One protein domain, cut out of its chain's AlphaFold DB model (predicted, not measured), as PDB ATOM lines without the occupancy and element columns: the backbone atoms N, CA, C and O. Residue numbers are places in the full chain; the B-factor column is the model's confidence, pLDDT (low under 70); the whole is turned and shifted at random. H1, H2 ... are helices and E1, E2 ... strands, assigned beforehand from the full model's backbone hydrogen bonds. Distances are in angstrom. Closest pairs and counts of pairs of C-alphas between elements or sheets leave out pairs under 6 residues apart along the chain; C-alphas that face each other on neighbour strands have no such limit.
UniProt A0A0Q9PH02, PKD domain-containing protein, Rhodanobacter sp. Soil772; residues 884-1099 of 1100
ATOM      1  N   CYS A 884      12.198 -14.082  41.996       71.25
ATOM      2  CA  CYS A 884      12.110 -14.760  40.696       71.25
ATOM      3  C   CYS A 884      13.439 -15.000  39.973       71.25
ATOM      4  O   CYS A 884      13.462 -15.768  39.013       71.25
ATOM      5  N   THR A 885      14.543 -14.367  40.377       71.69
ATOM      6  CA  THR A 885      15.770 -14.377  39.557       71.69
ATOM      7  C   THR A 885      16.458 -15.740  39.488       71.69
ATOM      8  O   THR A 885      17.076 -16.030  38.472       71.69
ATOM      9  N   ASN A 886      16.281 -16.600  40.499       80.69
ATOM     10  CA  ASN A 886      17.005 -17.879  40.605       80.69
ATOM     11  C   ASN A 886      16.076 -19.106  40.658       80.69
ATOM     12  O   ASN A 886      16.526 -20.235  40.834       80.69
ATOM     13  N   LEU A 887      14.762 -18.909  40.522       79.75
ATOM     14  CA  LEU A 887      13.762 -19.959  40.740       79.75
ATOM     15  C   LEU A 887      13.977 -21.186  39.835       79.75
ATOM     16  O   LEU A 887      13.829 -22.336  40.256       79.75
ATOM     17  N   LEU A 888      14.325 -20.922  38.578       84.00
ATOM     18  CA  LEU A 888      14.441 -21.923  37.527       84.00
ATOM     19  C   LEU A 888      15.827 -22.585  37.485       84.00
ATOM     20  O   LEU A 888      16.033 -23.476  36.667       84.00
ATOM     21  N   GLU A 889      16.781 -22.162  38.316       88.06
ATOM     22  CA  GLU A 889      18.163 -22.669  38.286       88.06
ATOM     23  C   GLU A 889      18.331 -24.000  39.034       88.06
ATOM     24  O   GLU A 889      19.246 -24.767  38.733       88.06
ATOM     25  N   ASN A 890      17.417 -24.300  39.957       91.62
ATOM     26  CA  ASN A 890      17.441 -25.506  40.782       91.62
ATOM     27  C   ASN A 890      17.220 -26.774  39.940       91.62
ATOM     28  O   ASN A 890      16.412 -26.767  39.009       91.62
ATOM     29  N   LYS A 891      17.910 -27.876  40.266       93.44
ATOM     30  CA  LYS A 891      17.758 -29.170  39.566       93.44
ATOM     31  C   LYS A 891      16.833 -30.129  40.299       93.44
ATOM     32  O   LYS A 891      16.393 -31.120  39.720       93.44
ATOM     33  N   ALA A 892      16.539 -29.861  41.563       95.31
ATOM     34  CA  ALA A 892      15.589 -30.630  42.343       95.31
ATOM     35  C   ALA A 892      14.849 -29.744  43.344       95.31
ATOM     36  O   ALA A 892      15.369 -28.746  43.843       95.31
ATOM     37  N   TRP A 893      13.627 -30.160  43.655       96.88
ATOM     38  CA  TRP A 893      12.800 -29.591  44.709       96.88
ATOM     39  C   TRP A 893      12.421 -30.682  45.697       96.88
ATOM     40  O   TRP A 893      12.345 -31.858  45.359       96.88
ATOM     41  N   THR A 894      12.159 -30.287  46.926       97.25
ATOM     42  CA  THR A 894      11.400 -31.073  47.893       97.25
ATOM     43  C   THR A 894      10.065 -30.378  48.080       97.25
ATOM     44  O   THR A 894       9.986 -29.160  47.941       97.25
ATOM     45  N   GLY A 895       8.990 -31.098  48.355       96.06
ATOM     46  CA  GLY A 895       7.756 -30.411  48.699       96.06
ATOM     47  C   GLY A 895       6.661 -31.301  49.216       96.06
ATOM     48  O   GLY A 895       6.783 -32.520  49.182       96.06
ATOM     49  N   SER A 896       5.611 -30.678  49.728       97.38
ATOM     50  CA  SER A 896       4.489 -31.338  50.371       97.38
ATOM     51  C   SER A 896       3.165 -30.690  50.003       97.38
ATOM     52  O   SER A 896       3.106 -29.490  49.744       97.38
ATOM     53  N   VAL A 897       2.111 -31.503  49.982       97.81
ATOM     54  CA  VAL A 897       0.721 -31.095  49.776       97.81
ATOM     55  C   VAL A 897      -0.143 -31.840  50.789       97.81
ATOM     56  O   VAL A 897      -0.004 -33.054  50.965       97.81
ATOM     57  N   SER A 898      -1.034 -31.118  51.467       97.81
ATOM     58  CA  SER A 898      -1.963 -31.693  52.438       97.81
ATOM     59  C   SER A 898      -3.351 -31.063  52.376       97.81
ATOM     60  O   SER A 898      -3.499 -29.886  52.049       97.81
ATOM     61  N   TYR A 899      -4.375 -31.855  52.683       98.06
ATOM     62  CA  TYR A 899      -5.763 -31.417  52.796       98.06
ATOM     63  C   TYR A 899      -6.564 -32.378  53.684       98.06
ATOM     64  O   TYR A 899      -6.170 -33.523  53.923       98.06
ATOM     65  N   ASN A 900      -7.715 -31.905  54.161       97.50
ATOM     66  CA  ASN A 900      -8.699 -32.725  54.859       97.50
ATOM     67  C   ASN A 900     -10.089 -32.451  54.280       97.50
ATOM     68  O   ASN A 900     -10.498 -31.295  54.184       97.50
ATOM     69  N   GLN A 901     -10.799 -33.508  53.901       96.25
ATOM     70  CA  GLN A 901     -12.142 -33.438  53.345       96.25
ATOM     71  C   GLN A 901     -13.004 -34.542  53.941       96.25
ATOM     72  O   GLN A 901     -12.576 -35.686  54.065       96.25
ATOM     73  N   SER A 902     -14.242 -34.206  54.288       95.94
ATOM     74  CA  SER A 902     -15.231 -35.197  54.697       95.94
ATOM     75  C   SER A 902     -16.598 -34.848  54.137       95.94
ATOM     76  O   SER A 902     -16.919 -33.667  53.981       95.94
ATOM     77  N   ARG A 903     -17.383 -35.876  53.825       96.25
ATOM     78  CA  ARG A 903     -18.759 -35.763  53.338       96.25
ATOM     79  C   ARG A 903     -19.635 -36.796  54.013       96.25
ATOM     80  O   ARG A 903     -19.155 -37.855  54.403       96.25
ATOM     81  N   ASP A 904     -20.909 -36.458  54.080       96.25
ATOM     82  CA  ASP A 904     -22.025 -37.314  54.455       96.25
ATOM     83  C   ASP A 904     -23.215 -36.797  53.637       96.25
ATOM     84  O   ASP A 904     -23.705 -35.689  53.877       96.25
ATOM     85  N   VAL A 905     -23.550 -37.494  52.549       94.12
ATOM     86  CA  VAL A 905     -24.546 -37.029  51.572       94.12
ATOM     87  C   VAL A 905     -25.437 -38.163  51.090       94.12
ATOM     88  O   VAL A 905     -24.972 -39.283  50.894       94.12
ATOM     89  N   TYR A 906     -26.704 -37.838  50.833       90.69
ATOM     90  CA  TYR A 906     -27.669 -38.715  50.171       90.69
ATOM     91  C   TYR A 906     -27.972 -38.163  48.786       90.69
ATOM     92  O   TYR A 906     -28.301 -36.985  48.653       90.69
ATOM     93  N   ASP A 907     -27.892 -38.999  47.758       87.56
ATOM     94  CA  ASP A 907     -28.304 -38.602  46.420       87.56
ATOM     95  C   ASP A 907     -29.802 -38.816  46.167       87.56
ATOM     96  O   ASP A 907     -30.526 -39.422  46.959       87.56
ATOM     97  N   LYS A 908     -30.286 -38.328  45.020       83.00
ATOM     98  CA  LYS A 908     -31.696 -38.459  44.607       83.00
ATOM     99  C   LYS A 908     -32.183 -39.907  44.446       83.00
ATOM    100  O   LYS A 908     -33.385 -40.134  44.358       83.00
ATOM    101  N   HIS A 909     -31.267 -40.871  44.357       83.56
ATOM    102  CA  HIS A 909     -31.562 -42.300  44.288       83.56
ATOM    103  C   HIS A 909     -31.514 -42.961  45.673       83.56
ATOM    104  O   HIS A 909     -31.643 -44.177  45.771       83.56
ATOM    105  N   GLY A 910     -31.340 -42.174  46.739       84.38
ATOM    106  CA  GLY A 910     -31.218 -42.660  48.105       84.38
ATOM    107  C   GLY A 910     -29.858 -43.281  48.413       84.38
ATOM    108  O   GLY A 910     -29.727 -43.898  49.462       84.38
ATOM    109  N   ARG A 911     -28.848 -43.144  47.542       90.25
ATOM    110  CA  ARG A 911     -27.490 -43.634  47.823       90.25
ATOM    111  C   ARG A 911     -26.816 -42.690  48.805       90.25
ATOM    112  O   ARG A 911     -26.797 -41.483  48.584       90.25
ATOM    113  N   HIS A 912     -26.254 -43.249  49.862       95.06
ATOM    114  CA  HIS A 912     -25.617 -42.527  50.948       95.06
ATOM    115  C   HIS A 912     -24.105 -42.719  50.877       95.06
ATOM    116  O   HIS A 912     -23.610 -43.844  50.898       95.06
ATOM    117  N   SER A 913     -23.363 -41.625  50.763       93.94
ATOM    118  CA  SER A 913     -21.905 -41.624  50.688       93.94
ATOM    119  C   SER A 913     -21.343 -40.850  51.874       93.94
ATOM    120  O   SER A 913     -21.576 -39.648  51.999       93.94
ATOM    121  N   VAL A 914     -20.560 -41.534  52.706       95.50
ATOM    122  CA  VAL A 914     -19.836 -40.968  53.846       95.50
ATOM    123  C   VAL A 914     -18.351 -41.205  53.655       95.50
ATOM    124  O   VAL A 914     -17.915 -42.337  53.460       95.50
ATOM    125  N   TYR A 915     -17.532 -40.168  53.744       96.25
ATOM    126  CA  TYR A 915     -16.086 -40.354  53.732       96.25
ATOM    127  C   TYR A 915     -15.352 -39.288  54.534       96.25
ATOM    128  O   TYR A 915     -15.867 -38.204  54.793       96.25
ATOM    129  N   SER A 916     -14.121 -39.611  54.920       96.56
ATOM    130  CA  SER A 916     -13.170 -38.715  55.563       96.56
ATOM    131  C   SER A 916     -11.767 -39.021  55.047       96.56
ATOM    132  O   SER A 916     -11.216 -40.094  55.303       96.56
ATOM    133  N   PHE A 917     -11.201 -38.087  54.289       97.12
ATOM    134  CA  PHE A 917      -9.858 -38.156  53.729       97.12
ATOM    135  C   PHE A 917      -8.980 -37.116  54.416       97.12
ATOM    136  O   PHE A 917      -9.272 -35.925  54.385       97.12
ATOM    137  N   ASN A 918      -7.883 -37.568  55.012       97.06
ATOM    138  CA  ASN A 918      -6.854 -36.726  55.601       97.06
ATOM    139  C   ASN A 918      -5.514 -37.105  54.964       97.06
ATOM    140  O   ASN A 918      -4.930 -38.147  55.278       97.06
ATOM    141  N   VAL A 919      -5.081 -36.281  54.014       97.25
ATOM    142  CA  VAL A 919      -3.927 -36.531  53.149       97.25
ATOM    143  C   VAL A 919      -2.848 -35.507  53.467       97.25
ATOM    144  O   VAL A 919      -3.113 -34.311  53.507       97.25
ATOM    145  N   SER A 920      -1.624 -35.974  53.694       97.56
ATOM    146  CA  SER A 920      -0.433 -35.154  53.912       97.56
ATOM    147  C   SER A 920       0.778 -35.879  53.342       97.56
ATOM    148  O   SER A 920       1.312 -36.806  53.957       97.56
ATOM    149  N   LEU A 921       1.155 -35.498  52.123       97.44
ATOM    150  CA  LEU A 921       2.184 -36.165  51.331       97.44
ATOM    151  C   LEU A 921       3.337 -35.216  51.036       97.44
ATOM    152  O   LEU A 921       3.125 -34.031  50.809       97.44
ATOM    153  N   SER A 922       4.551 -35.751  51.012       97.19
ATOM    154  CA  SER A 922       5.800 -35.044  50.747       97.19
ATOM    155  C   SER A 922       6.713 -35.852  49.829       97.19
ATOM    156  O   SER A 922       6.696 -37.082  49.850       97.19
ATOM    157  N   ALA A 923       7.516 -35.185  49.011       97.06
ATOM    158  CA  ALA A 923       8.374 -35.838  48.040       97.06
ATOM    159  C   ALA A 923       9.648 -35.057  47.734       97.06
ATOM    160  O   ALA A 923       9.634 -33.829  47.656       97.06
ATOM    161  N   ASP A 924      10.703 -35.806  47.420       97.19
ATOM    162  CA  ASP A 924      11.815 -35.323  46.611       97.19
ATOM    163  C   ASP A 924      11.418 -35.410  45.129       97.19
ATOM    164  O   ASP A 924      11.039 -36.477  44.635       97.19
ATOM    165  N   MET A 925      11.509 -34.287  44.425       97.19
ATOM    166  CA  MET A 925      11.114 -34.096  43.032       97.19
ATOM    167  C   MET A 925      12.323 -33.604  42.223       97.19
ATOM    168  O   MET A 925      12.559 -32.395  42.130       97.19
ATOM    169  N   PRO A 926      13.130 -34.510  41.648       96.38
ATOM    170  CA  PRO A 926      14.129 -34.111  40.665       96.38
ATOM    171  C   PRO A 926      13.463 -33.464  39.443       96.38
ATOM    172  O   PRO A 926      12.293 -33.717  39.136       96.38
ATOM    173  N   GLU A 927      14.223 -32.630  38.739       95.56
ATOM    174  CA  GLU A 927      13.840 -32.127  37.425       95.56
ATOM    175  C   GLU A 927      13.589 -33.307  36.484       95.56
ATOM    176  O   GLU A 927      14.432 -34.187  36.309       95.56
ATOM    177  N   ASP A 928      12.412 -33.309  35.875       92.12
ATOM    178  CA  ASP A 928      11.983 -34.331  34.932       92.12
ATOM    179  C   ASP A 928      12.046 -33.806  33.499       92.12
ATOM    180  O   ASP A 928      12.621 -34.448  32.619       92.12
ATOM    181  N   THR A 929      11.517 -32.606  33.250       89.12
ATOM    182  CA  THR A 929      11.622 -31.975  31.930       89.12
ATOM    183  C   THR A 929      11.847 -30.475  32.026       89.12
ATOM    184  O   THR A 929      11.270 -29.786  32.864       89.12
ATOM    185  N   ARG A 930      12.652 -29.948  31.103       88.69
ATOM    186  CA  ARG A 930      12.934 -28.518  30.979       88.69
ATOM    187  C   ARG A 930      12.839 -28.087  29.523       88.69
ATOM    188  O   ARG A 930      13.537 -28.610  28.654       88.69
ATOM    189  N   ARG A 931      11.970 -27.115  29.243       81.88
ATOM    190  CA  ARG A 931      11.723 -26.595  27.889       81.88
ATOM    191  C   ARG A 931      12.346 -25.209  27.748       81.88
ATOM    192  O   ARG A 931      11.731 -24.213  28.095       81.88
ATOM    193  N   GLN A 932      13.579 -25.153  27.239       69.06
ATOM    194  CA  GLN A 932      14.366 -23.907  27.197       69.06
ATOM    195  C   GLN A 932      14.276 -23.141  25.866       69.06
ATOM    196  O   GLN A 932      14.581 -21.955  25.821       69.06
ATOM    197  N   TRP A 933      13.873 -23.805  24.776       52.47
ATOM    198  CA  TRP A 933      14.146 -23.336  23.407       52.47
ATOM    199  C   TRP A 933      12.901 -22.969  22.578       52.47
ATOM    200  O   TRP A 933      12.977 -22.933  21.354       52.47
ATOM    201  N   ARG A 934      11.745 -22.707  23.207       50.12
ATOM    202  CA  ARG A 934      10.476 -22.411  22.503       50.12
ATOM    203  C   ARG A 934       9.832 -21.063  22.883       50.12
ATOM    204  O   ARG A 934       8.620 -20.975  23.009       50.12
ATOM    205  N   GLY A 935      10.618 -19.995  23.038       57.91
ATOM    206  CA  GLY A 935      10.069 -18.643  23.246       57.91
ATOM    207  C   GLY A 935       9.471 -18.410  24.643       57.91
ATOM    208  O   GLY A 935      10.094 -18.789  25.633       57.91
ATOM    209  N   GLY A 936       8.309 -17.740  24.719       52.16
ATOM    210  CA  GLY A 936       7.633 -17.330  25.968       52.16
ATOM    211  C   GLY A 936       7.231 -18.469  26.917       52.16
ATOM    212  O   GLY A 936       7.003 -18.214  28.094       52.16
ATOM    213  N   ASP A 937       7.254 -19.720  26.451       61.09
ATOM    214  CA  ASP A 937       6.826 -20.915  27.195       61.09
ATOM    215  C   ASP A 937       7.970 -21.599  27.969       61.09
ATOM    216  O   ASP A 937       8.083 -22.831  27.996       61.09
ATOM    217  N   TYR A 938       8.877 -20.821  28.571       77.38
ATOM    218  CA  TYR A 938       9.934 -21.404  29.399       77.38
ATOM    219  C   TYR A 938       9.321 -22.007  30.671       77.38
ATOM    220  O   TYR A 938       8.866 -21.271  31.552       77.38
ATOM    221  N   LEU A 939       9.343 -23.342  30.769       89.94
ATOM    222  CA  LEU A 939       8.859 -24.092  31.930       89.94
ATOM    223  C   LEU A 939       9.825 -25.209  32.340       89.94
ATOM    224  O   LEU A 939      10.477 -25.840  31.496       89.94
ATOM    225  N   VAL A 940       9.874 -25.472  33.646       92.00
ATOM    226  CA  VAL A 940      10.601 -26.585  34.268       92.00
ATOM    227  C   VAL A 940       9.607 -27.416  35.072       92.00
ATOM    228  O   VAL A 940       8.869 -26.868  35.889       92.00
ATOM    229  N   ARG A 941       9.581 -28.727  34.835       94.50
ATOM    230  CA  ARG A 941       8.748 -29.691  35.555       94.50
ATOM    231  C   ARG A 941       9.620 -30.541  36.468       94.50
ATOM    232  O   ARG A 941      10.573 -31.163  36.002       94.50
ATOM    233  N   TYR A 942       9.230 -30.615  37.729       96.19
ATOM    234  CA  TYR A 942       9.784 -31.487  38.755       96.19
ATOM    235  C   TYR A 942       8.744 -32.547  39.102       96.19
ATOM    236  O   TYR A 942       7.547 -32.255  39.173       96.19
ATOM    237  N   PHE A 943       9.183 -33.788  39.274       95.62
ATOM    238  CA  PHE A 943       8.282 -34.932  39.354       95.62
ATOM    239  C   PHE A 943       8.758 -35.931  40.400       95.62
ATOM    240  O   PHE A 943       9.928 -36.309  40.410       95.62
ATOM    241  N   SER A 944       7.840 -36.407  41.238       96.44
ATOM    242  CA  SER A 944       8.084 -37.551  42.106       96.44
ATOM    243  C   SER A 944       7.028 -38.635  41.904       96.44
ATOM    244  O   SER A 944       5.847 -38.390  42.166       96.44
ATOM    245  N   PRO A 945       7.438 -39.849  41.499       94.75
ATOM    246  CA  PRO A 945       6.538 -40.991  41.406       94.75
ATOM    247  C   PRO A 945       6.242 -41.638  42.765       94.75
ATOM    248  O   PRO A 945       5.414 -42.533  42.841       94.75
ATOM    249  N   ASN A 946       6.954 -41.248  43.828       95.06
ATOM    250  CA  ASN A 946       6.927 -41.940  45.116       95.06
ATOM    251  C   ASN A 946       6.826 -40.944  46.281       95.06
ATOM    252  O   ASN A 946       7.721 -40.918  47.132       95.06
ATOM    253  N   PRO A 947       5.788 -40.092  46.336       95.44
ATOM    254  CA  PRO A 947       5.581 -39.266  47.511       95.44
ATOM    255  C   PRO A 947       5.357 -40.161  48.742       95.44
ATOM    256  O   PRO A 947       4.736 -41.220  48.676       95.44
ATOM    257  N   SER A 948       5.895 -39.722  49.870       95.06
ATOM    258  CA  SER A 948       5.812 -40.360  51.181       95.06
ATOM    259  C   SER A 948       4.958 -39.512  52.127       95.06
ATOM    260  O   SER A 948       4.746 -38.332  51.871       95.06
ATOM    261  N   GLY A 949       4.459 -40.073  53.226       94.38
ATOM    262  CA  GLY A 949       3.641 -39.332  54.191       94.38
ATOM    263  C   GLY A 949       2.454 -40.151  54.676       94.38
ATOM    264  O   GLY A 949       2.529 -41.377  54.727       94.38
ATOM    265  N   THR A 950       1.368 -39.477  55.046       93.94
ATOM    266  CA  THR A 950       0.150 -40.114  55.564       93.94
ATOM    267  C   THR A 950      -1.039 -39.821  54.660       93.94
ATOM    268  O   THR A 950      -1.342 -38.660  54.402       93.94
ATOM    269  N   ALA A 951      -1.760 -40.858  54.242       95.38
ATOM    270  CA  ALA A 951      -3.074 -40.734  53.616       95.38
ATOM    271  C   ALA A 951      -4.080 -41.584  54.400       95.38
ATOM    272  O   ALA A 951      -4.235 -42.776  54.151       95.38
ATOM    273  N   ASN A 952      -4.734 -40.985  55.390       95.06
ATOM    274  CA  ASN A 952      -5.769 -41.659  56.165       95.06
ATOM    275  C   ASN A 952      -7.101 -41.487  55.442       95.06
ATOM    276  O   ASN A 952      -7.569 -40.368  55.249       95.06
ATOM    277  N   VAL A 953      -7.698 -42.598  55.036       95.69
ATOM    278  CA  VAL A 953      -8.903 -42.615  54.210       95.69
ATOM    279  C   VAL A 953      -9.925 -43.503  54.890       95.69
ATOM    280  O   VAL A 953      -9.668 -44.682  55.115       95.69
ATOM    281  N   GLN A 954     -11.081 -42.944  55.213       95.62
ATOM    282  CA  GLN A 954     -12.263 -43.687  55.621       95.62
ATOM    283  C   GLN A 954     -13.359 -43.411  54.610       95.62
ATOM    284  O   GLN A 954     -13.583 -42.266  54.231       95.62
ATOM    285  N   TYR A 955     -14.025 -44.457  54.155       96.38
ATOM    286  CA  TYR A 955     -15.068 -44.369  53.150       96.38
ATOM    287  C   TYR A 955     -16.156 -45.380  53.480       96.38
ATOM    288  O   TYR A 955     -15.876 -46.482  53.945       96.38
ATOM    289  N   THR A 956     -17.403 -44.992  53.290       95.88
ATOM    290  CA  THR A 956     -18.594 -45.818  53.425       95.88
ATOM    291  C   THR A 956     -19.573 -45.374  52.356       95.88
ATOM    292  O   THR A 956     -19.893 -44.195  52.251       95.88
ATOM    293  N   LYS A 957     -20.058 -46.311  51.555       95.06
ATOM    294  CA  LYS A 957     -21.141 -46.068  50.611       95.06
ATOM    295  C   LYS A 957     -22.238 -47.083  50.855       95.06
ATOM    296  O   LYS A 957     -21.964 -48.273  50.935       95.06
ATOM    297  N   GLU A 958     -23.461 -46.607  50.968       95.94
ATOM    298  CA  GLU A 958     -24.668 -47.381  51.205       95.94
ATOM    299  C   GLU A 958     -25.648 -47.120  50.058       95.94
ATOM    300  O   GLU A 958     -25.821 -45.988  49.610       95.94
ATOM    301  N   GLU A 959     -26.299 -48.164  49.560       93.12
ATOM    302  CA  GLU A 959     -27.359 -48.054  48.558       93.12
ATOM    303  C   GLU A 959     -28.630 -48.703  49.103       93.12
ATOM    304  O   GLU A 959     -28.590 -49.782  49.703       93.12
ATOM    305  N   PHE A 960     -29.760 -48.023  48.914       90.94
ATOM    306  CA  PHE A 960     -31.063 -48.446  49.409       90.94
ATOM    307  C   PHE A 960     -31.997 -48.726  48.229       90.94
ATOM    308  O   PHE A 960     -31.991 -48.000  47.237       90.94
ATOM    309  N   ASP A 961     -32.821 -49.766  48.349       89.75
ATOM    310  CA  ASP A 961     -33.846 -50.082  47.356       89.75
ATOM    311  C   ASP A 961     -34.978 -49.031  47.349       89.75
ATOM    312  O   ASP A 961     -35.100 -48.197  48.249       89.75
ATOM    313  N   GLU A 962     -35.890 -49.110  46.373       86.94
ATOM    314  CA  GLU A 962     -37.065 -48.218  46.273       86.94
ATOM    315  C   GLU A 962     -37.981 -48.235  47.520       86.94
ATOM    316  O   GLU A 962     -38.890 -47.412  47.649       86.94
ATOM    317  N   ARG A 963     -37.795 -49.194  48.439       88.62
ATOM    318  CA  ARG A 963     -38.544 -49.321  49.697       88.62
ATOM    319  C   ARG A 963     -37.750 -48.812  50.903       88.62
ATOM    320  O   ARG A 963     -38.212 -49.002  52.030       88.62
ATOM    321  N   GLY A 964     -36.586 -48.201  50.686       87.88
ATOM    322  CA  GLY A 964     -35.697 -47.696  51.728       87.88
ATOM    323  C   GLY A 964     -34.977 -48.796  52.511       87.88
ATOM    324  O   GLY A 964     -34.576 -48.570  53.650       87.88
ATOM    325  N   ARG A 965     -34.853 -50.011  51.962       90.44
ATOM    326  CA  ARG A 965     -34.082 -51.091  52.592       90.44
ATOM    327  C   ARG A 965     -32.665 -51.079  52.048       90.44
ATOM    328  O   ARG A 965     -32.488 -51.055  50.838       90.44
ATOM    329  N   LEU A 966     -31.686 -51.164  52.943       92.88
ATOM    330  CA  LEU A 966     -30.278 -51.287  52.578       92.88
ATOM    331  C   LEU A 966     -30.082 -52.518  51.679       92.88
ATOM    332  O   LEU A 966     -30.411 -53.640  52.074       92.88
ATOM    333  N   GLU A 967     -29.592 -52.294  50.466       95.62
ATOM    334  CA  GLU A 967     -29.320 -53.323  49.461       95.62
ATOM    335  C   GLU A 967     -27.823 -53.638  49.388       95.62
ATOM    336  O   GLU A 967     -27.440 -54.800  49.214       95.62
ATOM    337  N   TRP A 968     -26.986 -52.617  49.585       95.12
ATOM    338  CA  TRP A 968     -25.540 -52.705  49.438       95.12
ATOM    339  C   TRP A 968     -24.826 -51.733  50.382       95.12
ATOM    340  O   TRP A 968     -25.277 -50.604  50.573       95.12
ATOM    341  N   THR A 969     -23.698 -52.153  50.947       96.19
ATOM    342  CA  THR A 969     -22.784 -51.294  51.710       96.19
ATOM    343  C   THR A 969     -21.349 -51.629  51.348       96.19
ATOM    344  O   THR A 969     -20.991 -52.799  51.270       96.19
ATOM    345  N   ASP A 970     -20.494 -50.629  51.197       96.56
ATOM    346  CA  ASP A 970     -19.054 -50.807  51.057       96.56
ATOM    347  C   ASP A 970     -18.327 -49.823  51.956       96.56
ATOM    348  O   ASP A 970     -18.445 -48.611  51.801       96.56
ATOM    349  N   THR A 971     -17.593 -50.368  52.913       97.12
ATOM    350  CA  THR A 971     -16.730 -49.624  53.824       97.12
ATOM    351  C   THR A 971     -15.283 -49.860  53.436       97.12
ATOM    352  O   THR A 971     -14.907 -50.986  53.123       97.12
ATOM    353  N   PHE A 972     -14.448 -48.831  53.505       97.69
ATOM    354  CA  PHE A 972     -13.016 -48.922  53.257       97.69
ATOM    355  C   PHE A 972     -12.250 -48.073  54.273       97.69
ATOM    356  O   PHE A 972     -12.611 -46.933  54.556       97.69
ATOM    357  N   THR A 973     -11.179 -48.637  54.822       97.38
ATOM    358  CA  THR A 973     -10.230 -47.970  55.714       97.38
ATOM    359  C   THR A 973      -8.819 -48.133  55.154       97.38
ATOM    360  O   THR A 973      -8.260 -49.233  55.146       97.38
ATOM    361  N   GLY A 974      -8.243 -47.026  54.692       95.56
ATOM    362  CA  GLY A 974      -6.859 -46.930  54.246       95.56
ATOM    363  C   GLY A 974      -5.886 -47.083  55.412       95.56
ATOM    364  O   GLY A 974      -6.078 -46.492  56.473       95.56
ATOM    365  N   ASN A 975      -4.820 -47.854  55.214       91.06
ATOM    366  CA  ASN A 975      -3.760 -48.081  56.199       91.06
ATOM    367  C   ASN A 975      -2.606 -47.061  56.091       91.06
ATOM    368  O   ASN A 975      -1.569 -47.238  56.725       91.06
ATOM    369  N   GLY A 976      -2.761 -46.031  55.252       90.50
ATOM    370  CA  GLY A 976      -1.754 -44.999  55.001       90.50
ATOM    371  C   GLY A 976      -0.648 -45.392  54.019       90.50
ATOM    372  O   GLY A 976       0.104 -44.522  53.591       90.50
ATOM    373  N   THR A 977      -0.552 -46.661  53.617       94.94
ATOM    374  CA  THR A 977       0.448 -47.115  52.639       94.94
ATOM    375  C   THR A 977       0.037 -46.657  51.246       94.94
ATOM    376  O   THR A 977      -1.082 -46.916  50.811       94.94
ATOM    377  N   LEU A 978       0.942 -46.005  50.523       96.38
ATOM    378  CA  LEU A 978       0.673 -45.444  49.199       96.38
ATOM    379  C   LEU A 978       1.123 -46.399  48.100       96.38
ATOM    380  O   LEU A 978       2.154 -47.063  48.224       96.38
ATOM    381  N   ARG A 979       0.381 -46.439  46.992       94.06
ATOM    382  CA  ARG A 979       0.869 -47.089  45.769       94.06
ATOM    383  C   ARG A 979       1.793 -46.131  45.023       94.06
ATOM    384  O   ARG A 979       1.314 -45.059  44.657       94.06
ATOM    385  N   PRO A 980       3.056 -46.492  44.759       93.00
ATOM    386  CA  PRO A 980       3.934 -45.681  43.924       93.00
ATOM    387  C   PRO A 980       3.392 -45.581  42.492       93.00
ATOM    388  O   PRO A 980       2.777 -46.522  41.989       93.00
ATOM    389  N   PHE A 981       3.614 -44.449  41.836       90.75
ATOM    390  CA  PHE A 981       3.412 -44.325  40.397       90.75
ATOM    391  C   PHE A 981       4.532 -45.069  39.661       90.75
ATOM    392  O   PHE A 981       5.714 -44.786  39.854       90.75
ATOM    393  N   GLU A 982       4.189 -46.007  38.782       88.06
ATOM    394  CA  GLU A 982       5.192 -46.709  37.976       88.06
ATOM    395  C   GLU A 982       5.223 -46.143  36.556       88.06
ATOM    396  O   GLU A 982       4.200 -45.966  35.890       88.06
ATOM    397  N   LYS A 983       6.435 -45.862  36.070       74.69
ATOM    398  CA  LYS A 983       6.649 -45.325  34.729       74.69
ATOM    399  C   LYS A 983       6.116 -46.312  33.686       74.69
ATOM    400  O   LYS A 983       6.633 -47.417  33.567       74.69
ATOM    401  N   GLY A 984       5.120 -45.884  32.912       66.69
ATOM    402  CA  GLY A 984       4.455 -46.717  31.902       66.69
ATOM    403  C   GLY A 984       3.037 -47.151  32.278       66.69
ATOM    404  O   GLY A 984       2.342 -47.679  31.416       66.69
ATOM    405  N   MET A 985       2.572 -46.882  33.504       64.81
ATOM    406  CA  MET A 985       1.148 -46.992  33.826       64.81
ATOM    407  C   MET A 985       0.384 -45.761  33.336       64.81
ATOM    408  O   MET A 985       0.846 -44.627  33.481       64.81
ATOM    409  N   SER A 986      -0.800 -45.981  32.762       52.38
ATOM    410  CA  SER A 986      -1.741 -44.911  32.436       52.38
ATOM    411  C   SER A 986      -2.311 -44.347  33.735       52.38
ATOM    412  O   SER A 986      -3.267 -44.891  34.280       52.38
ATOM    413  N   GLU A 987      -1.670 -43.297  34.247       63.53
ATOM    414  CA  GLU A 987      -2.168 -42.446  35.339       63.53
ATOM    415  C   GLU A 987      -2.355 -43.140  36.692       63.53
ATOM    416  O   GLU A 987      -2.886 -42.533  37.609       63.53
ATOM    417  N   ASP A 988      -1.869 -44.368  36.852       76.75
ATOM    418  CA  ASP A 988      -2.155 -45.223  37.998       76.75
ATOM    419  C   ASP A 988      -1.067 -45.086  39.085       76.75
ATOM    420  O   ASP A 988       0.123 -45.285  38.827       76.75
ATOM    421  N   GLY A 989      -1.472 -44.764  40.316       90.56
ATOM    422  CA  GLY A 989      -0.571 -44.612  41.465       90.56
ATOM    423  C   GLY A 989      -0.413 -43.175  41.971       90.56
ATOM    424  O   GLY A 989      -1.021 -42.228  41.476       90.56
ATOM    425  N   THR A 990       0.378 -43.040  43.031       95.56
ATOM    426  CA  THR A 990       0.565 -41.797  43.787       95.56
ATOM    427  C   THR A 990       1.726 -41.005  43.217       95.56
ATOM    428  O   THR A 990       2.831 -41.524  43.141       95.56
ATOM    429  N   MET A 991       1.502 -39.748  42.841       96.38
ATOM    430  CA  MET A 991       2.549 -38.866  42.324       96.38
ATOM    431  C   MET A 991       2.341 -37.417  42.757       96.38
ATOM    432  O   MET A 991       1.209 -36.987  42.983       96.38
ATOM    433  N   LEU A 992       3.445 -36.672  42.837       97.25
ATOM    434  CA  LEU A 992       3.461 -35.231  43.080       97.25
ATOM    435  C   LEU A 992       4.280 -34.535  41.989       97.25
ATOM    436  O   LEU A 992       5.405 -34.942  41.686       97.25
ATOM    437  N   VAL A 993       3.706 -33.491  41.398       96.62
ATOM    438  CA  VAL A 993       4.306 -32.720  40.302       96.62
ATOM    439  C   VAL A 993       4.334 -31.244  40.673       96.62
ATOM    440  O   VAL A 993       3.337 -30.728  41.168       96.62
ATOM    441  N   LEU A 994       5.441 -30.563  40.378       97.12
ATOM    442  CA  LEU A 994       5.584 -29.107  40.452       97.12
ATOM    443  C   LEU A 994       6.070 -28.588  39.095       97.12
ATOM    444  O   LEU A 994       7.061 -29.075  38.556       97.12
ATOM    445  N   THR A 995       5.402 -27.582  38.548       95.50
ATOM    446  CA  THR A 995       5.797 -26.893  37.318       95.50
ATOM    447  C   THR A 995       6.067 -25.433  37.633       95.50
ATOM    448  O   THR A 995       5.218 -24.762  38.205       95.50
ATOM    449  N   LEU A 996       7.234 -24.931  37.236       94.00
ATOM    450  CA  LEU A 996       7.633 -23.533  37.403       94.00
ATOM    451  C   LEU A 996       7.777 -22.874  36.035       94.00
ATOM    452  O   LEU A 996       8.358 -23.466  35.120       94.00
ATOM    453  N   ARG A 997       7.276 -21.647  35.904       90.38
ATOM    454  CA  ARG A 997       7.349 -20.840  34.681       90.38
ATOM    455  C   ARG A 997       8.186 -19.580  34.905       90.38
ATOM    456  O   ARG A 997       8.447 -19.163  36.033       90.38
ATOM    457  N   ARG A 998       8.646 -18.972  33.808       84.19
ATOM    458  CA  ARG A 998       9.505 -17.770  33.838       84.19
ATOM    459  C   ARG A 998       8.789 -16.495  34.294       84.19
ATOM    460  O   ARG A 998       9.446 -15.585  34.782       84.19
ATOM    461  N   ASP A 999       7.472 -16.434  34.161       83.12
ATOM    462  CA  ASP A 999       6.613 -15.328  34.610       83.12
ATOM    463  C   ASP A 999       6.320 -15.358  36.125       83.12
ATOM    464  O   ASP A 999       5.363 -14.746  36.596       83.12
ATOM    465  N   CYS A1000       7.143 -16.076  36.897       85.88
ATOM    466  CA  CYS A1000       6.961 -16.298  38.327       85.88
ATOM    467  C   CYS A1000       5.656 -17.020  38.681       85.88
ATOM    468  O   CYS A1000       5.188 -16.880  39.807       85.88
ATOM    469  N   THR A1001       5.052 -17.777  37.765       89.88
ATOM    470  CA  THR A1001       3.929 -18.655  38.106       89.88
ATOM    471  C   THR A1001       4.406 -20.074  38.390       89.88
ATOM    472  O   THR A1001       5.423 -20.546  37.867       89.88
ATOM    473  N   TYR A1002       3.666 -20.766  39.248       94.19
ATOM    474  CA  TYR A1002       3.824 -22.188  39.495       94.19
ATOM    475  C   TYR A1002       2.481 -22.898  39.374       94.19
ATOM    476  O   TYR A1002       1.427 -22.304  39.599       94.19
ATOM    477  N   SER A1003       2.541 -24.187  39.065       95.88
ATOM    478  CA  SER A1003       1.425 -25.107  39.228       95.88
ATOM    479  C   SER A1003       1.889 -26.394  39.899       95.88
ATOM    480  O   SER A1003       3.031 -26.815  39.714       95.88
ATOM    481  N   PHE A1004       1.032 -27.032  40.687       97.25
ATOM    482  CA  PHE A1004       1.299 -28.348  41.255       97.25
ATOM    483  C   PHE A1004       0.120 -29.291  41.053       97.25
ATOM    484  O   PHE A1004      -1.025 -28.858  40.938       97.25
ATOM    485  N   TYR A1005       0.419 -30.588  41.028       97.00
ATOM    486  CA  TYR A1005      -0.572 -31.648  40.896       97.00
ATOM    487  C   TYR A1005      -0.249 -32.806  41.837       97.00
ATOM    488  O   TYR A1005       0.851 -33.362  41.778       97.00
ATOM    489  N   LEU A1006      -1.207 -33.167  42.690       97.38
ATOM    490  CA  LEU A1006      -1.162 -34.348  43.546       97.38
ATOM    491  C   LEU A1006      -2.281 -35.308  43.144       97.38
ATOM    492  O   LEU A1006      -3.445 -34.923  43.091       97.38
ATOM    493  N   GLN A1007      -1.949 -36.581  42.969       96.12
ATOM    494  CA  GLN A1007      -2.930 -37.665  42.884       96.12
ATOM    495  C   GLN A1007      -2.399 -38.906  43.593       96.12
ATOM    496  O   GLN A1007      -1.183 -39.046  43.757       96.12
ATOM    497  N   GLY A1008      -3.278 -39.835  43.970       95.00
ATOM    498  CA  GLY A1008      -2.812 -41.143  44.400       95.00
ATOM    499  C   GLY A1008      -3.828 -42.104  44.977       95.00
ATOM    500  O   GLY A1008      -5.023 -41.832  45.080       95.00
ATOM    501  N   GLN A1009      -3.293 -43.268  45.340       95.94
ATOM    502  CA  GLN A1009      -4.035 -44.411  45.850       95.94
ATOM    503  C   GLN A1009      -3.449 -44.843  47.190       95.94
ATOM    504  O   GLN A1009      -2.231 -45.004  47.323       95.94
ATOM    505  N   VAL A1010      -4.326 -45.112  48.153       96.62
ATOM    506  CA  VAL A1010      -3.955 -45.701  49.440       96.62
ATOM    507  C   VAL A1010      -4.387 -47.164  49.495       96.62
ATOM    508  O   VAL A1010      -5.490 -47.510  49.070       96.62
ATOM    509  N   TYR A1011      -3.527 -48.028  50.022       96.50
ATOM    510  CA  TYR A1011      -3.872 -49.400  50.370       96.50
ATOM    511  C   TYR A1011      -4.704 -49.434  51.645       96.50
ATOM    512  O   TYR A1011      -4.548 -48.606  52.538       96.50
ATOM    513  N   GLY A1012      -5.584 -50.414  51.762       96.62
ATOM    514  CA  GLY A1012      -6.431 -50.541  52.932       96.62
ATOM    515  C   GLY A1012      -7.205 -51.837  52.956       96.62
ATOM    516  O   GLY A1012      -7.008 -52.726  52.128       96.62
ATOM    517  N   SER A1013      -8.107 -51.911  53.922       97.19
ATOM    518  CA  SER A1013      -9.053 -53.009  54.053       97.19
ATOM    519  C   SER A1013     -10.465 -52.460  54.115       97.19
ATOM    520  O   SER A1013     -10.695 -51.365  54.628       97.19
ATOM    521  N   GLY A1014     -11.409 -53.213  53.579       96.81
ATOM    522  CA  GLY A1014     -12.806 -52.843  53.538       96.81
ATOM    523  C   GLY A1014     -13.722 -54.013  53.838       96.81
ATOM    524  O   GLY A1014     -13.292 -55.166  53.914       96.81
ATOM    525  N   LYS A1015     -15.001 -53.706  54.023       97.50
ATOM    526  CA  LYS A1015     -16.081 -54.687  54.103       97.50
ATOM    527  C   LYS A1015     -17.176 -54.276  53.145       97.50
ATOM    528  O   LYS A1015     -17.700 -53.171  53.265       97.50
ATOM    529  N   ARG A1016     -17.530 -55.189  52.248       96.88
ATOM    530  CA  ARG A1016     -18.684 -55.072  51.372       96.88
ATOM    531  C   ARG A1016     -19.795 -55.976  51.873       96.88
ATOM    532  O   ARG A1016     -19.591 -57.182  51.974       96.88
ATOM    533  N   TRP A1017     -20.950 -55.406  52.164       97.19
ATOM    534  CA  TRP A1017     -22.173 -56.129  52.454       97.19
ATOM    535  C   TRP A1017     -23.118 -56.033  51.261       97.19
ATOM    536  O   TRP A1017     -23.316 -54.955  50.707       97.19
ATOM    537  N   GLU A1018     -23.731 -57.146  50.878       94.94
ATOM    538  CA  GLU A1018     -24.788 -57.171  49.864       94.94
ATOM    539  C   GLU A1018     -25.967 -57.983  50.395       94.94
ATOM    540  O   GLU A1018     -25.767 -59.038  51.004       94.94
ATOM    541  N   LEU A1019     -27.200 -57.564  50.102       90.62
ATOM    542  CA  LEU A1019     -28.415 -58.229  50.586       90.62
ATOM    543  C   LEU A1019     -28.446 -59.740  50.285       90.62
ATOM    544  O   LEU A1019     -28.958 -60.527  51.081       90.62
ATOM    545  N   ILE A1020     -27.899 -60.149  49.137       90.00
ATOM    546  CA  ILE A1020     -27.829 -61.554  48.699       90.00
ATOM    547  C   ILE A1020     -26.485 -62.199  49.084       90.00
ATOM    548  O   ILE A1020     -26.414 -63.412  49.280       90.00
ATOM    549  N   GLY A1021     -25.418 -61.402  49.192       88.38
ATOM    550  CA  GLY A1021     -24.037 -61.870  49.325       88.38
ATOM    551  C   GLY A1021     -23.497 -61.947  50.754       88.38
ATOM    552  O   GLY A1021     -22.484 -62.615  50.963       88.38
ATOM    553  N   GLY A1022     -24.161 -61.301  51.720       93.88
ATOM    554  CA  GLY A1022     -23.646 -61.119  53.079       93.88
ATOM    555  C   GLY A1022     -22.416 -60.208  53.126       93.88
ATOM    556  O   GLY A1022     -22.116 -59.513  52.159       93.88
ATOM    557  N   ASP A1023     -21.708 -60.220  54.258       95.38
ATOM    558  CA  ASP A1023     -20.465 -59.466  54.455       95.38
ATOM    559  C   ASP A1023     -19.255 -60.165  53.815       95.38
ATOM    560  O   ASP A1023     -18.998 -61.348  54.055       95.38
ATOM    561  N   LYS A1024     -18.447 -59.410  53.072       96.50
ATOM    562  CA  LYS A1024     -17.151 -59.814  52.523       96.50
ATOM    563  C   LYS A1024     -16.098 -58.773  52.869       96.50
ATOM    564  O   LYS A1024     -16.142 -57.647  52.377       96.50
ATOM    565  N   SER A1025     -15.129 -59.159  53.691       96.38
ATOM    566  CA  SER A1025     -13.923 -58.353  53.886       96.38
ATOM    567  C   SER A1025     -13.031 -58.439  52.647       96.38
ATOM    568  O   SER A1025     -12.926 -59.505  52.038       96.38
ATOM    569  N   TYR A1026     -12.366 -57.346  52.294       95.88
ATOM    570  CA  TYR A1026     -11.375 -57.315  51.224       95.88
ATOM    571  C   TYR A1026     -10.189 -56.433  51.607       95.88
ATOM    572  O   TYR A1026     -10.324 -55.503  52.398       95.88
ATOM    573  N   GLU A1027      -9.028 -56.715  51.026       96.94
ATOM    574  CA  GLU A1027      -7.910 -55.775  50.974       96.94
ATOM    575  C   GLU A1027      -7.881 -55.152  49.584       96.94
ATOM    576  O   GLU A1027      -8.143 -55.819  48.580       96.94
ATOM    577  N   GLY A1028      -7.627 -53.853  49.511       94.88
ATOM    578  CA  GLY A1028      -7.780 -53.121  48.266       94.88
ATOM    579  C   GLY A1028      -7.066 -51.788  48.266       94.88
ATOM    580  O   GLY A1028      -6.219 -51.499  49.113       94.88
ATOM    581  N   ARG A1029      -7.415 -50.980  47.268       94.75
ATOM    582  CA  ARG A1029      -6.881 -49.638  47.063       94.75
ATOM    583  C   ARG A1029      -8.047 -48.686  46.865       94.75
ATOM    584  O   ARG A1029      -9.008 -49.052  46.191       94.75
ATOM    585  N   LEU A1030      -7.933 -47.479  47.399       95.69
ATOM    586  CA  LEU A1030      -8.878 -46.403  47.126       95.69
ATOM    587  C   LEU A1030      -8.122 -45.171  46.642       95.69
ATOM    588  O   LEU A1030      -7.082 -44.813  47.200       95.69
ATOM    589  N   TRP A1031      -8.652 -44.538  45.600       95.88
ATOM    590  CA  TRP A1031      -8.220 -43.215  45.172       95.88
ATOM    591  C   TRP A1031      -8.644 -42.178  46.209       95.88
ATOM    592  O   TRP A1031      -9.801 -42.160  46.624       95.88
ATOM    593  N   PHE A1032      -7.716 -41.315  46.612       95.75
ATOM    594  CA  PHE A1032      -8.065 -40.082  47.314       95.75
ATOM    595  C   PHE A1032      -8.206 -38.938  46.301       95.75
ATOM    596  O   PHE A1032      -7.744 -39.047  45.163       95.75
ATOM    597  N   HIS A1033      -8.835 -37.835  46.706       97.19
ATOM    598  CA  HIS A1033      -9.069 -36.694  45.825       97.19
ATOM    599  C   HIS A1033      -7.762 -36.095  45.290       97.19
ATOM    600  O   HIS A1033      -6.840 -35.762  46.040       97.19
ATOM    601  N   SER A1034      -7.685 -35.978  43.970       97.00
ATOM    602  CA  SER A1034      -6.602 -35.289  43.278       97.00
ATOM    603  C   SER A1034      -6.718 -33.780  43.466       97.00
ATOM    604  O   SER A1034      -7.814 -33.237  43.568       97.00
ATOM    605  N   VAL A1035      -5.579 -33.099  43.520       97.50
ATOM    606  CA  VAL A1035      -5.490 -31.663  43.790       97.50
ATOM    607  C   VAL A1035      -4.627 -31.017  42.722       97.50
ATOM    608  O   VAL A1035      -3.493 -31.446  42.512       97.50
ATOM    609  N   THR A1036      -5.140 -29.957  42.104       97.06
ATOM    610  CA  THR A1036      -4.386 -29.074  41.209       97.06
ATOM    611  C   THR A1036      -4.389 -27.672  41.790       97.06
ATOM    612  O   THR A1036      -5.454 -27.160  42.125       97.06
ATOM    613  N   GLY A1037      -3.223 -27.045  41.905       95.12
ATOM    614  CA  GLY A1037      -3.103 -25.661  42.362       95.12
ATOM    615  C   GLY A1037      -2.203 -24.840  41.457       95.12
ATOM    616  O   GLY A1037      -1.198 -25.348  40.966       95.12
ATOM    617  N   GLU A1038      -2.542 -23.569  41.275       94.56
ATOM    618  CA  GLU A1038      -1.776 -22.586  40.506       94.56
ATOM    619  C   GLU A1038      -1.591 -21.303  41.321       94.56
ATOM    620  O   GLU A1038      -2.449 -20.923  42.117       94.56
ATOM    621  N   GLY A1039      -0.461 -20.618  41.142       89.88
ATOM    622  CA  GLY A1039      -0.215 -19.360  41.838       89.88
ATOM    623  C   GLY A1039       1.050 -18.638  41.397       89.88
ATOM    624  O   GLY A1039       1.770 -19.078  40.504       89.88
ATOM    625  N   HIS A1040       1.330 -17.517  42.060       86.56
ATOM    626  CA  HIS A1040       2.559 -16.751  41.869       86.56
ATOM    627  C   HIS A1040       3.587 -17.070  42.950       86.56
ATOM    628  O   HIS A1040       3.266 -17.172  44.134       86.56
ATOM    629  N   VAL A1041       4.835 -17.210  42.529       85.44
ATOM    630  CA  VAL A1041       5.990 -17.519  43.362       85.44
ATOM    631  C   VAL A1041       6.283 -16.332  44.265       85.44
ATOM    632  O   VAL A1041       6.592 -15.236  43.803       85.44
ATOM    633  N   THR A1042       6.225 -16.579  45.567       75.44
ATOM    634  CA  THR A1042       6.513 -15.581  46.595       75.44
ATOM    635  C   THR A1042       7.965 -15.626  47.071       75.44
ATOM    636  O   THR A1042       8.476 -14.659  47.619       75.44
ATOM    637  N   SER A1043       8.691 -16.719  46.862       82.25
ATOM    638  CA  SER A1043      10.119 -16.789  47.167       82.25
ATOM    639  C   SER A1043      10.815 -17.795  46.255       82.25
ATOM    640  O   SER A1043      10.267 -18.852  45.956       82.25
ATOM    641  N   SER A1044      12.046 -17.483  45.842       82.81
ATOM    642  CA  SER A1044      12.935 -18.421  45.143       82.81
ATOM    643  C   SER A1044      13.404 -19.560  46.047       82.81
ATOM    644  O   SER A1044      13.767 -20.617  45.543       82.81
ATOM    645  N   GLU A1045      13.396 -19.351  47.365       87.38
ATOM    646  CA  GLU A1045      13.812 -20.331  48.373       87.38
ATOM    647  C   GLU A1045      12.668 -21.258  48.796       87.38
ATOM    648  O   GLU A1045      12.907 -22.302  49.400       87.38
ATOM    649  N   GLN A1046      11.415 -20.852  48.569       91.50
ATOM    650  CA  GLN A1046      10.254 -21.579  49.062       91.50
ATOM    651  C   GLN A1046       8.957 -21.141  48.369       91.50
ATOM    652  O   GLN A1046       8.619 -19.961  48.344       91.50
ATOM    653  N   ILE A1047       8.167 -22.100  47.900       92.44
ATOM    654  CA  ILE A1047       6.809 -21.900  47.396       92.44
ATOM    655  C   ILE A1047       5.854 -22.564  48.382       92.44
ATOM    656  O   ILE A1047       5.670 -23.775  48.353       92.44
ATOM    657  N   GLN A1048       5.241 -21.775  49.257       94.25
ATOM    658  CA  GLN A1048       4.279 -22.275  50.239       94.25
ATOM    659  C   GLN A1048       2.976 -21.477  50.195       94.25
ATOM    660  O   GLN A1048       2.980 -20.284  49.879       94.25
ATOM    661  N   GLY A1049       1.871 -22.117  50.554       91.31
ATOM    662  CA  GLY A1049       0.573 -21.461  50.592       91.31
ATOM    663  C   GLY A1049      -0.529 -22.312  51.196       91.31
ATOM    664  O   GLY A1049      -0.368 -23.510  51.453       91.31
ATOM    665  N   SER A1050      -1.659 -21.659  51.450       93.19
ATOM    666  CA  SER A1050      -2.898 -22.336  51.798       93.19
ATOM    667  C   SER A1050      -4.096 -21.618  51.200       93.19
ATOM    668  O   SER A1050      -4.228 -20.405  51.348       93.19
ATOM    669  N   ALA A1051      -4.980 -22.371  50.552       89.12
ATOM    670  CA  ALA A1051      -6.118 -21.815  49.837       89.12
ATOM    671  C   ALA A1051      -7.334 -22.738  49.853       89.12
ATOM    672  O   ALA A1051      -7.207 -23.950  50.015       89.12
ATOM    673  N   GLN A1052      -8.515 -22.141  49.690       92.31
ATOM    674  CA  GLN A1052      -9.766 -22.865  49.480       92.31
ATOM    675  C   GLN A1052      -9.895 -23.205  47.997       92.31
ATOM    676  O   GLN A1052     -10.009 -22.303  47.171       92.31
ATOM    677  N   PHE A1053      -9.850 -24.488  47.652       94.19
ATOM    678  CA  PHE A1053      -9.995 -24.957  46.276       94.19
ATOM    679  C   PHE A1053     -11.436 -25.408  46.034       94.19
ATOM    680  O   PHE A1053     -11.958 -26.162  46.858       94.19
ATOM    681  N   PRO A1054     -12.093 -24.981  44.940       94.12
ATOM    682  CA  PRO A1054     -13.400 -25.508  44.574       94.12
ATOM    683  C   PRO A1054     -13.311 -27.015  44.335       94.12
ATOM    684  O   PRO A1054     -12.385 -27.505  43.679       94.12
ATOM    685  N   ALA A1055     -14.272 -27.744  44.895       96.00
ATOM    686  CA  ALA A1055     -14.436 -29.163  44.633       96.00
ATOM    687  C   ALA A1055     -15.147 -29.346  43.286       96.00
ATOM    688  O   ALA A1055     -16.196 -28.747  43.064       96.00
ATOM    689  N   LEU A1056     -14.577 -30.153  42.390       95.56
ATOM    690  CA  LEU A1056     -15.116 -30.425  41.055       95.56
ATOM    691  C   LEU A1056     -15.265 -31.930  40.844       95.56
ATOM    692  O   LEU A1056     -14.341 -32.694  41.110       95.56
ATOM    693  N   THR A1057     -16.410 -32.362  40.323       95.69
ATOM    694  CA  THR A1057     -16.605 -33.754  39.884       95.69
ATOM    695  C   THR A1057     -15.624 -34.152  38.780       95.69
ATOM    696  O   THR A1057     -15.052 -33.303  38.090       95.69
ATOM    697  N   GLN A1058     -15.440 -35.453  38.561       91.19
ATOM    698  CA  GLN A1058     -14.595 -35.939  37.474       91.19
ATOM    699  C   GLN A1058     -15.185 -35.576  36.102       91.19
ATOM    700  O   GLN A1058     -14.427 -35.254  35.185       91.19
ATOM    701  N   SER A1059     -16.518 -35.534  35.975       89.19
ATOM    702  CA  SER A1059     -17.206 -35.000  34.791       89.19
ATOM    703  C   SER A1059     -16.888 -33.523  34.548       89.19
ATOM    704  O   SER A1059     -16.482 -33.170  33.441       89.19
ATOM    705  N   GLN A1060     -16.966 -32.669  35.576       91.06
ATOM    706  CA  GLN A1060     -16.581 -31.256  35.465       91.06
ATOM    707  C   GLN A1060     -15.094 -31.094  35.130       91.06
ATOM    708  O   GLN A1060     -14.735 -30.247  34.318       91.06
ATOM    709  N   ILE A1061     -14.208 -31.916  35.705       89.50
ATOM    710  CA  ILE A1061     -12.768 -31.892  35.400       89.50
ATOM    711  C   ILE A1061     -12.493 -32.316  33.952       89.50
ATOM    712  O   ILE A1061     -11.584 -31.763  33.336       89.50
ATOM    713  N   ALA A1062     -13.291 -33.207  33.367       86.62
ATOM    714  CA  ALA A1062     -13.180 -33.565  31.953       86.62
ATOM    715  C   ALA A1062     -13.761 -32.498  30.997       86.62
ATOM    716  O   ALA A1062     -13.397 -32.475  29.821       86.62
ATOM    717  N   ASP A1063     -14.630 -31.605  31.481       84.62
ATOM    718  CA  ASP A1063     -15.261 -30.557  30.668       84.62
ATOM    719  C   ASP A1063     -14.315 -29.375  30.401       84.62
ATOM    720  O   ASP A1063     -14.109 -28.512  31.253       84.62
ATOM    721  N   ASN A1064     -13.741 -29.303  29.201       75.06
ATOM    722  CA  ASN A1064     -12.801 -28.245  28.816       75.06
ATOM    723  C   ASN A1064     -13.416 -26.831  28.727       75.06
ATOM    724  O   ASN A1064     -12.666 -25.884  28.499       75.06
ATOM    725  N   SER A1065     -14.737 -26.664  28.872       63.69
ATOM    726  CA  SER A1065     -15.388 -25.344  28.849       63.69
ATOM    727  C   SER A1065     -15.188 -24.537  30.136       63.69
ATOM    728  O   SER A1065     -15.298 -23.311  30.118       63.69
ATOM    729  N   LEU A1066     -14.866 -25.206  31.245       66.88
ATOM    730  CA  LEU A1066     -14.604 -24.566  32.529       66.88
ATOM    731  C   LEU A1066     -13.134 -24.141  32.617       66.88
ATOM    732  O   LEU A1066     -12.228 -24.968  32.477       66.88
ATOM    733  N   GLU A1067     -12.890 -22.862  32.906       71.75
ATOM    734  CA  GLU A1067     -11.555 -22.376  33.258       71.75
ATOM    735  C   GLU A1067     -11.164 -22.930  34.639       71.75
ATOM    736  O   GLU A1067     -11.810 -22.653  35.649       71.75
ATOM    737  N   LYS A1068     -10.124 -23.772  34.677       81.88
ATOM    738  CA  LYS A1068      -9.718 -24.543  35.862       81.88
ATOM    739  C   LYS A1068      -8.276 -24.234  36.231       81.88
ATOM    740  O   LYS A1068      -7.364 -24.896  35.747       81.88
ATOM    741  N   THR A1069      -8.076 -23.260  37.109       83.94
ATOM    742  CA  THR A1069      -6.732 -22.893  37.591       83.94
ATOM    743  C   THR A1069      -6.366 -23.622  38.884       83.94
ATOM    744  O   THR A1069      -5.260 -24.126  39.027       83.94
ATOM    745  N   SER A1070      -7.284 -23.739  39.845       94.25
ATOM    746  CA  SER A1070      -7.069 -24.487  41.094       94.25
ATOM    747  C   SER A1070      -8.338 -25.216  41.509       94.25
ATOM    748  O   SER A1070      -9.411 -24.619  41.517       94.25
ATOM    749  N   TRP A1071      -8.231 -26.502  41.832       96.38
ATOM    750  CA  TRP A1071      -9.369 -27.359  42.164       96.38
ATOM    751  C   TRP A1071      -8.936 -28.616  42.924       96.38
ATOM    752  O   TRP A1071      -7.777 -29.036  42.888       96.38
ATOM    753  N   ILE A1072      -9.900 -29.240  43.593       97.62
ATOM    754  CA  ILE A1072      -9.790 -30.587  44.161       97.62
ATOM    755  C   ILE A1072     -10.871 -31.470  43.535       97.62
ATOM    756  O   ILE A1072     -11.992 -31.009  43.324       97.62
ATOM    757  N   SER A1073     -10.548 -32.711  43.178       96.75
ATOM    758  CA  SER A1073     -11.560 -33.603  42.615       96.75
ATOM    759  C   SER A1073     -12.565 -34.047  43.672       96.75
ATOM    760  O   SER A1073     -12.274 -34.092  44.860       96.75
ATOM    761  N   GLU A1074     -13.769 -34.374  43.233       96.69
ATOM    762  CA  GLU A1074     -14.887 -34.837  44.046       96.69
ATOM    763  C   GLU A1074     -15.540 -36.033  43.343       96.69
ATOM    764  O   GLU A1074     -15.445 -36.184  42.124       96.69
ATOM    765  N   MET A1075     -16.181 -36.924  44.102       93.88
ATOM    766  CA  MET A1075     -16.832 -38.093  43.505       93.88
ATOM    767  C   MET A1075     -18.081 -37.658  42.723       93.88
ATOM    768  O   MET A1075     -18.931 -36.954  43.265       93.88
ATOM    769  N   ASP A1076     -18.284 -38.170  41.506       91.00
ATOM    770  CA  ASP A1076     -19.479 -37.855  40.694       91.00
ATOM    771  C   ASP A1076     -20.800 -38.179  41.416       91.00
ATOM    772  O   ASP A1076     -21.819 -37.514  41.224       91.00
ATOM    773  N   SER A1077     -20.786 -39.185  42.301       88.12
ATOM    774  CA  SER A1077     -21.939 -39.512  43.153       88.12
ATOM    775  C   SER A1077     -22.297 -38.394  44.140       88.12
ATOM    776  O   SER A1077     -23.477 -38.152  44.374       88.12
ATOM    777  N   VAL A1078     -21.304 -37.664  44.656       91.81
ATOM    778  CA  VAL A1078     -21.511 -36.492  45.520       91.81
ATOM    779  C   VAL A1078     -22.017 -35.313  44.694       91.81
ATOM    780  O   VAL A1078     -22.958 -34.648  45.114       91.81
ATOM    781  N   GLY A1079     -21.482 -35.096  43.487       91.88
ATOM    782  CA  GLY A1079     -22.013 -34.083  42.564       91.88
ATOM    783  C   GLY A1079     -23.457 -34.348  42.150       91.88
ATOM    784  O   GLY A1079     -24.265 -33.428  42.098       91.88
ATOM    785  N   SER A1080     -23.825 -35.615  41.958       87.75
ATOM    786  CA  SER A1080     -25.215 -36.015  41.711       87.75
ATOM    787  C   SER A1080     -26.133 -35.774  42.916       87.75
ATOM    788  O   SER A1080     -27.336 -35.589  42.729       87.75
ATOM    789  N   ALA A1081     -25.585 -35.817  44.135       85.69
ATOM    790  CA  ALA A1081     -26.320 -35.610  45.378       85.69
ATOM    791  C   ALA A1081     -26.542 -34.128  45.691       85.69
ATOM    792  O   ALA A1081     -27.661 -33.720  45.984       85.69
ATOM    793  N   LEU A1082     -25.477 -33.329  45.621       84.00
ATOM    794  CA  LEU A1082     -25.494 -31.917  46.004       84.00
ATOM    795  C   LEU A1082     -25.845 -30.983  44.836       84.00
ATOM    796  O   LEU A1082     -26.300 -29.863  45.056       84.00
ATOM    797  N   GLY A1083     -25.655 -31.441  43.598       86.25
ATOM    798  CA  GLY A1083     -25.628 -30.602  42.405       86.25
ATOM    799  C   GLY A1083     -24.213 -30.097  42.111       86.25
ATOM    800  O   GLY A1083     -23.453 -29.753  43.017       86.25
ATOM    801  N   GLU A1084     -23.863 -30.022  40.826       85.06
ATOM    802  CA  GLU A1084     -22.521 -29.646  40.348       85.06
ATOM    803  C   GLU A1084     -22.064 -28.240  40.795       85.06
ATOM    804  O   GLU A1084     -20.864 -27.991  40.895       85.06
ATOM    805  N   GLY A1085     -23.000 -27.335  41.112       81.31
ATOM    806  CA  GLY A1085     -22.714 -25.990  41.631       81.31
ATOM    807  C   GLY A1085     -22.532 -25.894  43.154       81.31
ATOM    808  O   GLY A1085     -22.111 -24.848  43.640       81.31
ATOM    809  N   ASN A1086     -22.815 -26.962  43.911       85.88
ATOM    810  CA  ASN A1086     -22.923 -26.928  45.380       85.88
ATOM    811  C   ASN A1086     -21.883 -27.806  46.093       85.88
ATOM    812  O   ASN A1086     -22.045 -28.169  47.258       85.88
ATOM    813  N   LEU A1087     -20.797 -28.165  45.412       90.62
ATOM    814  CA  LEU A1087     -19.746 -29.014  45.976       90.62
ATOM    815  C   LEU A1087     -18.905 -28.303  47.054       90.62
ATOM    816  O   LEU A1087     -18.221 -28.952  47.846       90.62
ATOM    817  N   GLY A1088     -18.971 -26.973  47.134       91.44
ATOM    818  CA  GLY A1088     -18.218 -26.178  48.101       91.44
ATOM    819  C   GLY A1088     -16.713 -26.147  47.815       91.44
ATOM    820  O   GLY A1088     -16.267 -26.341  46.684       91.44
ATOM    821  N   THR A1089     -15.920 -25.871  48.851       93.56
ATOM    822  CA  THR A1089     -14.462 -25.723  48.753       93.56
ATOM    823  C   THR A1089     -13.732 -26.548  49.814       93.56
ATOM    824  O   THR A1089     -14.299 -26.889  50.855       93.56
ATOM    825  N   VAL A1090     -12.469 -26.887  49.549       93.38
ATOM    826  CA  VAL A1090     -11.586 -27.624  50.464       93.38
ATOM    827  C   VAL A1090     -10.303 -26.840  50.680       93.38
ATOM    828  O   VAL A1090      -9.664 -26.397  49.726       93.38
ATOM    829  N   LYS A1091      -9.891 -26.707  51.943       95.44
ATOM    830  CA  LYS A1091      -8.638 -26.037  52.288       95.44
ATOM    831  C   LYS A1091      -7.454 -26.951  51.982       95.44
ATOM    832  O   LYS A1091      -7.293 -27.999  52.608       95.44
ATOM    833  N   VAL A1092      -6.611 -26.523  51.052       96.25
ATOM    834  CA  VAL A1092      -5.369 -27.188  50.653       96.25
ATOM    835  C   VAL A1092      -4.184 -26.402  51.211       96.25
ATOM    836  O   VAL A1092      -4.207 -25.171  51.252       96.25
ATOM    837  N   HIS A1093      -3.146 -27.106  51.653       96.00
ATOM    838  CA  HIS A1093      -1.865 -26.558  52.093       96.00
ATOM    839  C   HIS A1093      -0.732 -27.146  51.247       96.00
ATOM    840  O   HIS A1093      -0.729 -28.351  50.996       96.00
ATOM    841  N   TRP A1094       0.250 -26.334  50.856       97.75
ATOM    842  CA  TRP A1094       1.447 -26.798  50.148       97.75
ATOM    843  C   TRP A1094       2.712 -26.065  50.608       97.75
ATOM    844  O   TRP A1094       2.651 -24.916  51.043       97.75
ATOM    845  N   ASP A1095       3.860 -26.735  50.505       96.75
ATOM    846  CA  ASP A1095       5.195 -26.190  50.794       96.75
ATOM    847  C   ASP A1095       6.228 -26.892  49.908       96.75
ATOM    848  O   ASP A1095       6.441 -28.090  50.067       96.75
ATOM    849  N   PHE A1096       6.861 -26.168  48.989       96.94
ATOM    850  CA  PHE A1096       7.935 -26.632  48.113       96.94
ATOM    851  C   PHE A1096       9.206 -25.824  48.372       96.94
ATOM    852  O   PHE A1096       9.155 -24.602  48.469       96.94
ATOM    853  N   ARG A1097      10.365 -26.476  48.429       96.31
ATOM    854  CA  ARG A1097      11.678 -25.855  48.649       96.31
ATOM    855  C   ARG A1097      12.694 -26.407  47.654       96.31
ATOM    856  O   ARG A1097      12.679 -27.619  47.422       96.31
ATOM    857  N   PRO A1098      13.594 -25.588  47.090       95.31
ATOM    858  CA  PRO A1098      14.745 -26.093  46.359       95.31
ATOM    859  C   PRO A1098      15.545 -27.068  47.221       95.31
ATOM    860  O   PRO A1098      15.644 -26.897  48.437       95.31
ATOM    861  N   LYS A1099      16.086 -28.110  46.595       93.38
ATOM    862  CA  LYS A1099      16.930 -29.096  47.279       93.38
ATOM    863  C   LYS A1099      18.422 -28.749  47.214       93.38
ATOM    864  O   LYS A1099      19.172 -29.226  48.064       93.38
TER     865      LYS A1099
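This is residues 884 to 1099 of the 1100 residues of the protein "PKD domain-containing protein" of Rhodanobacter sp. Soil772 (UniProt A0A0Q9PH02). One long, twisted sheet folds over on itself into a flattened, barrel-like shell: one wall holds E1, E11, residues 912 to 925 of E2 and 1047 to 1053 of E9, and the other, crossed to it, holds E3, E6, E10, residues 1001 to 1007 of E7 and 1033 to 1040 of E8. E4 and E5 extend the first wall, and residues 1010 to 1018 of E7 and 1022 to 1029 of E8 join them in a single-layer wing; small H2 packs on the ends of E1 and E9, and H1 lies over E10. Among the 216 printed residues are two named helices and eleven named strands: along the chain H1 comes between E9 and E10, and H2 between E10 and E11; the class is mostly strand, and in the branched sheet the neighbour pairs are antiparallel but for E9 and E10, which are parallel. It is compact, with a radius of gyration of the C-alphas of 19.3 A, yet elongated, 65 by 33 by 28 A.

Start at E2, residues 912 to 931, which bends by 81 degrees at residue 926. On one side find E1, residues 892 to 906, with N 899 and O 919 2.9 A apart; on the other side are E4, residues 948 to 960, with N 916 and O 954 2.8 A apart, and E3, residues 939 to 944, with N 931 and O 939 3.0 A apart. Next look at E7, residues 1001 to 1018: E5, residues 966 to 978, and E6, residues 991 to 997, lie on one side, and E8, residues 1022 to 1040, on the other, with N 1012 and O 1028 2.9 A apart. E1 E2 E3 and E6 E7 E8 are meanders, each strand the antiparallel neighbour of the one before. E9, residues 1047 to 1057, is antiparallel to E11, residues 1089 to 1098, with N 1051 and O 1092 3.0 A apart, and parallel to E10, residues 1071 to 1074, with N 1056 and O 1072 2.9 A apart. With H1, residues 1058 to 1062, E9 and E10 form a strand-helix-strand unit, two parallel strands joined through a helix, with a right-handed crossover; H1 is 8.3 A over the sheet. The sheet curls round H2, residues 1076 to 1082; its closest C-alphas to E1 are Ala 1081 and Tyr 906, 5.9 A. In H1 and H2 every O i to N i+4 pair is within hydrogen-bond range.

Find C-alpha 892 at (15.589, -30.630, 42.343); E1 runs 44.7 A from there. E2 spans 46.7 A, E7 49.5 A and E8 52.7 A. E11 ends at C-alpha 1098, (14.745, -26.093, 46.359).

The farthest C-alphas, Thr 885 and Arg 963, are 65.4 A apart. The printed part has no cut; the long link is E5 to E6, residues 979 to 990. Residues 932 to 937, 984 to 987 and 1065 to 1066 are under 70 in pLDDT.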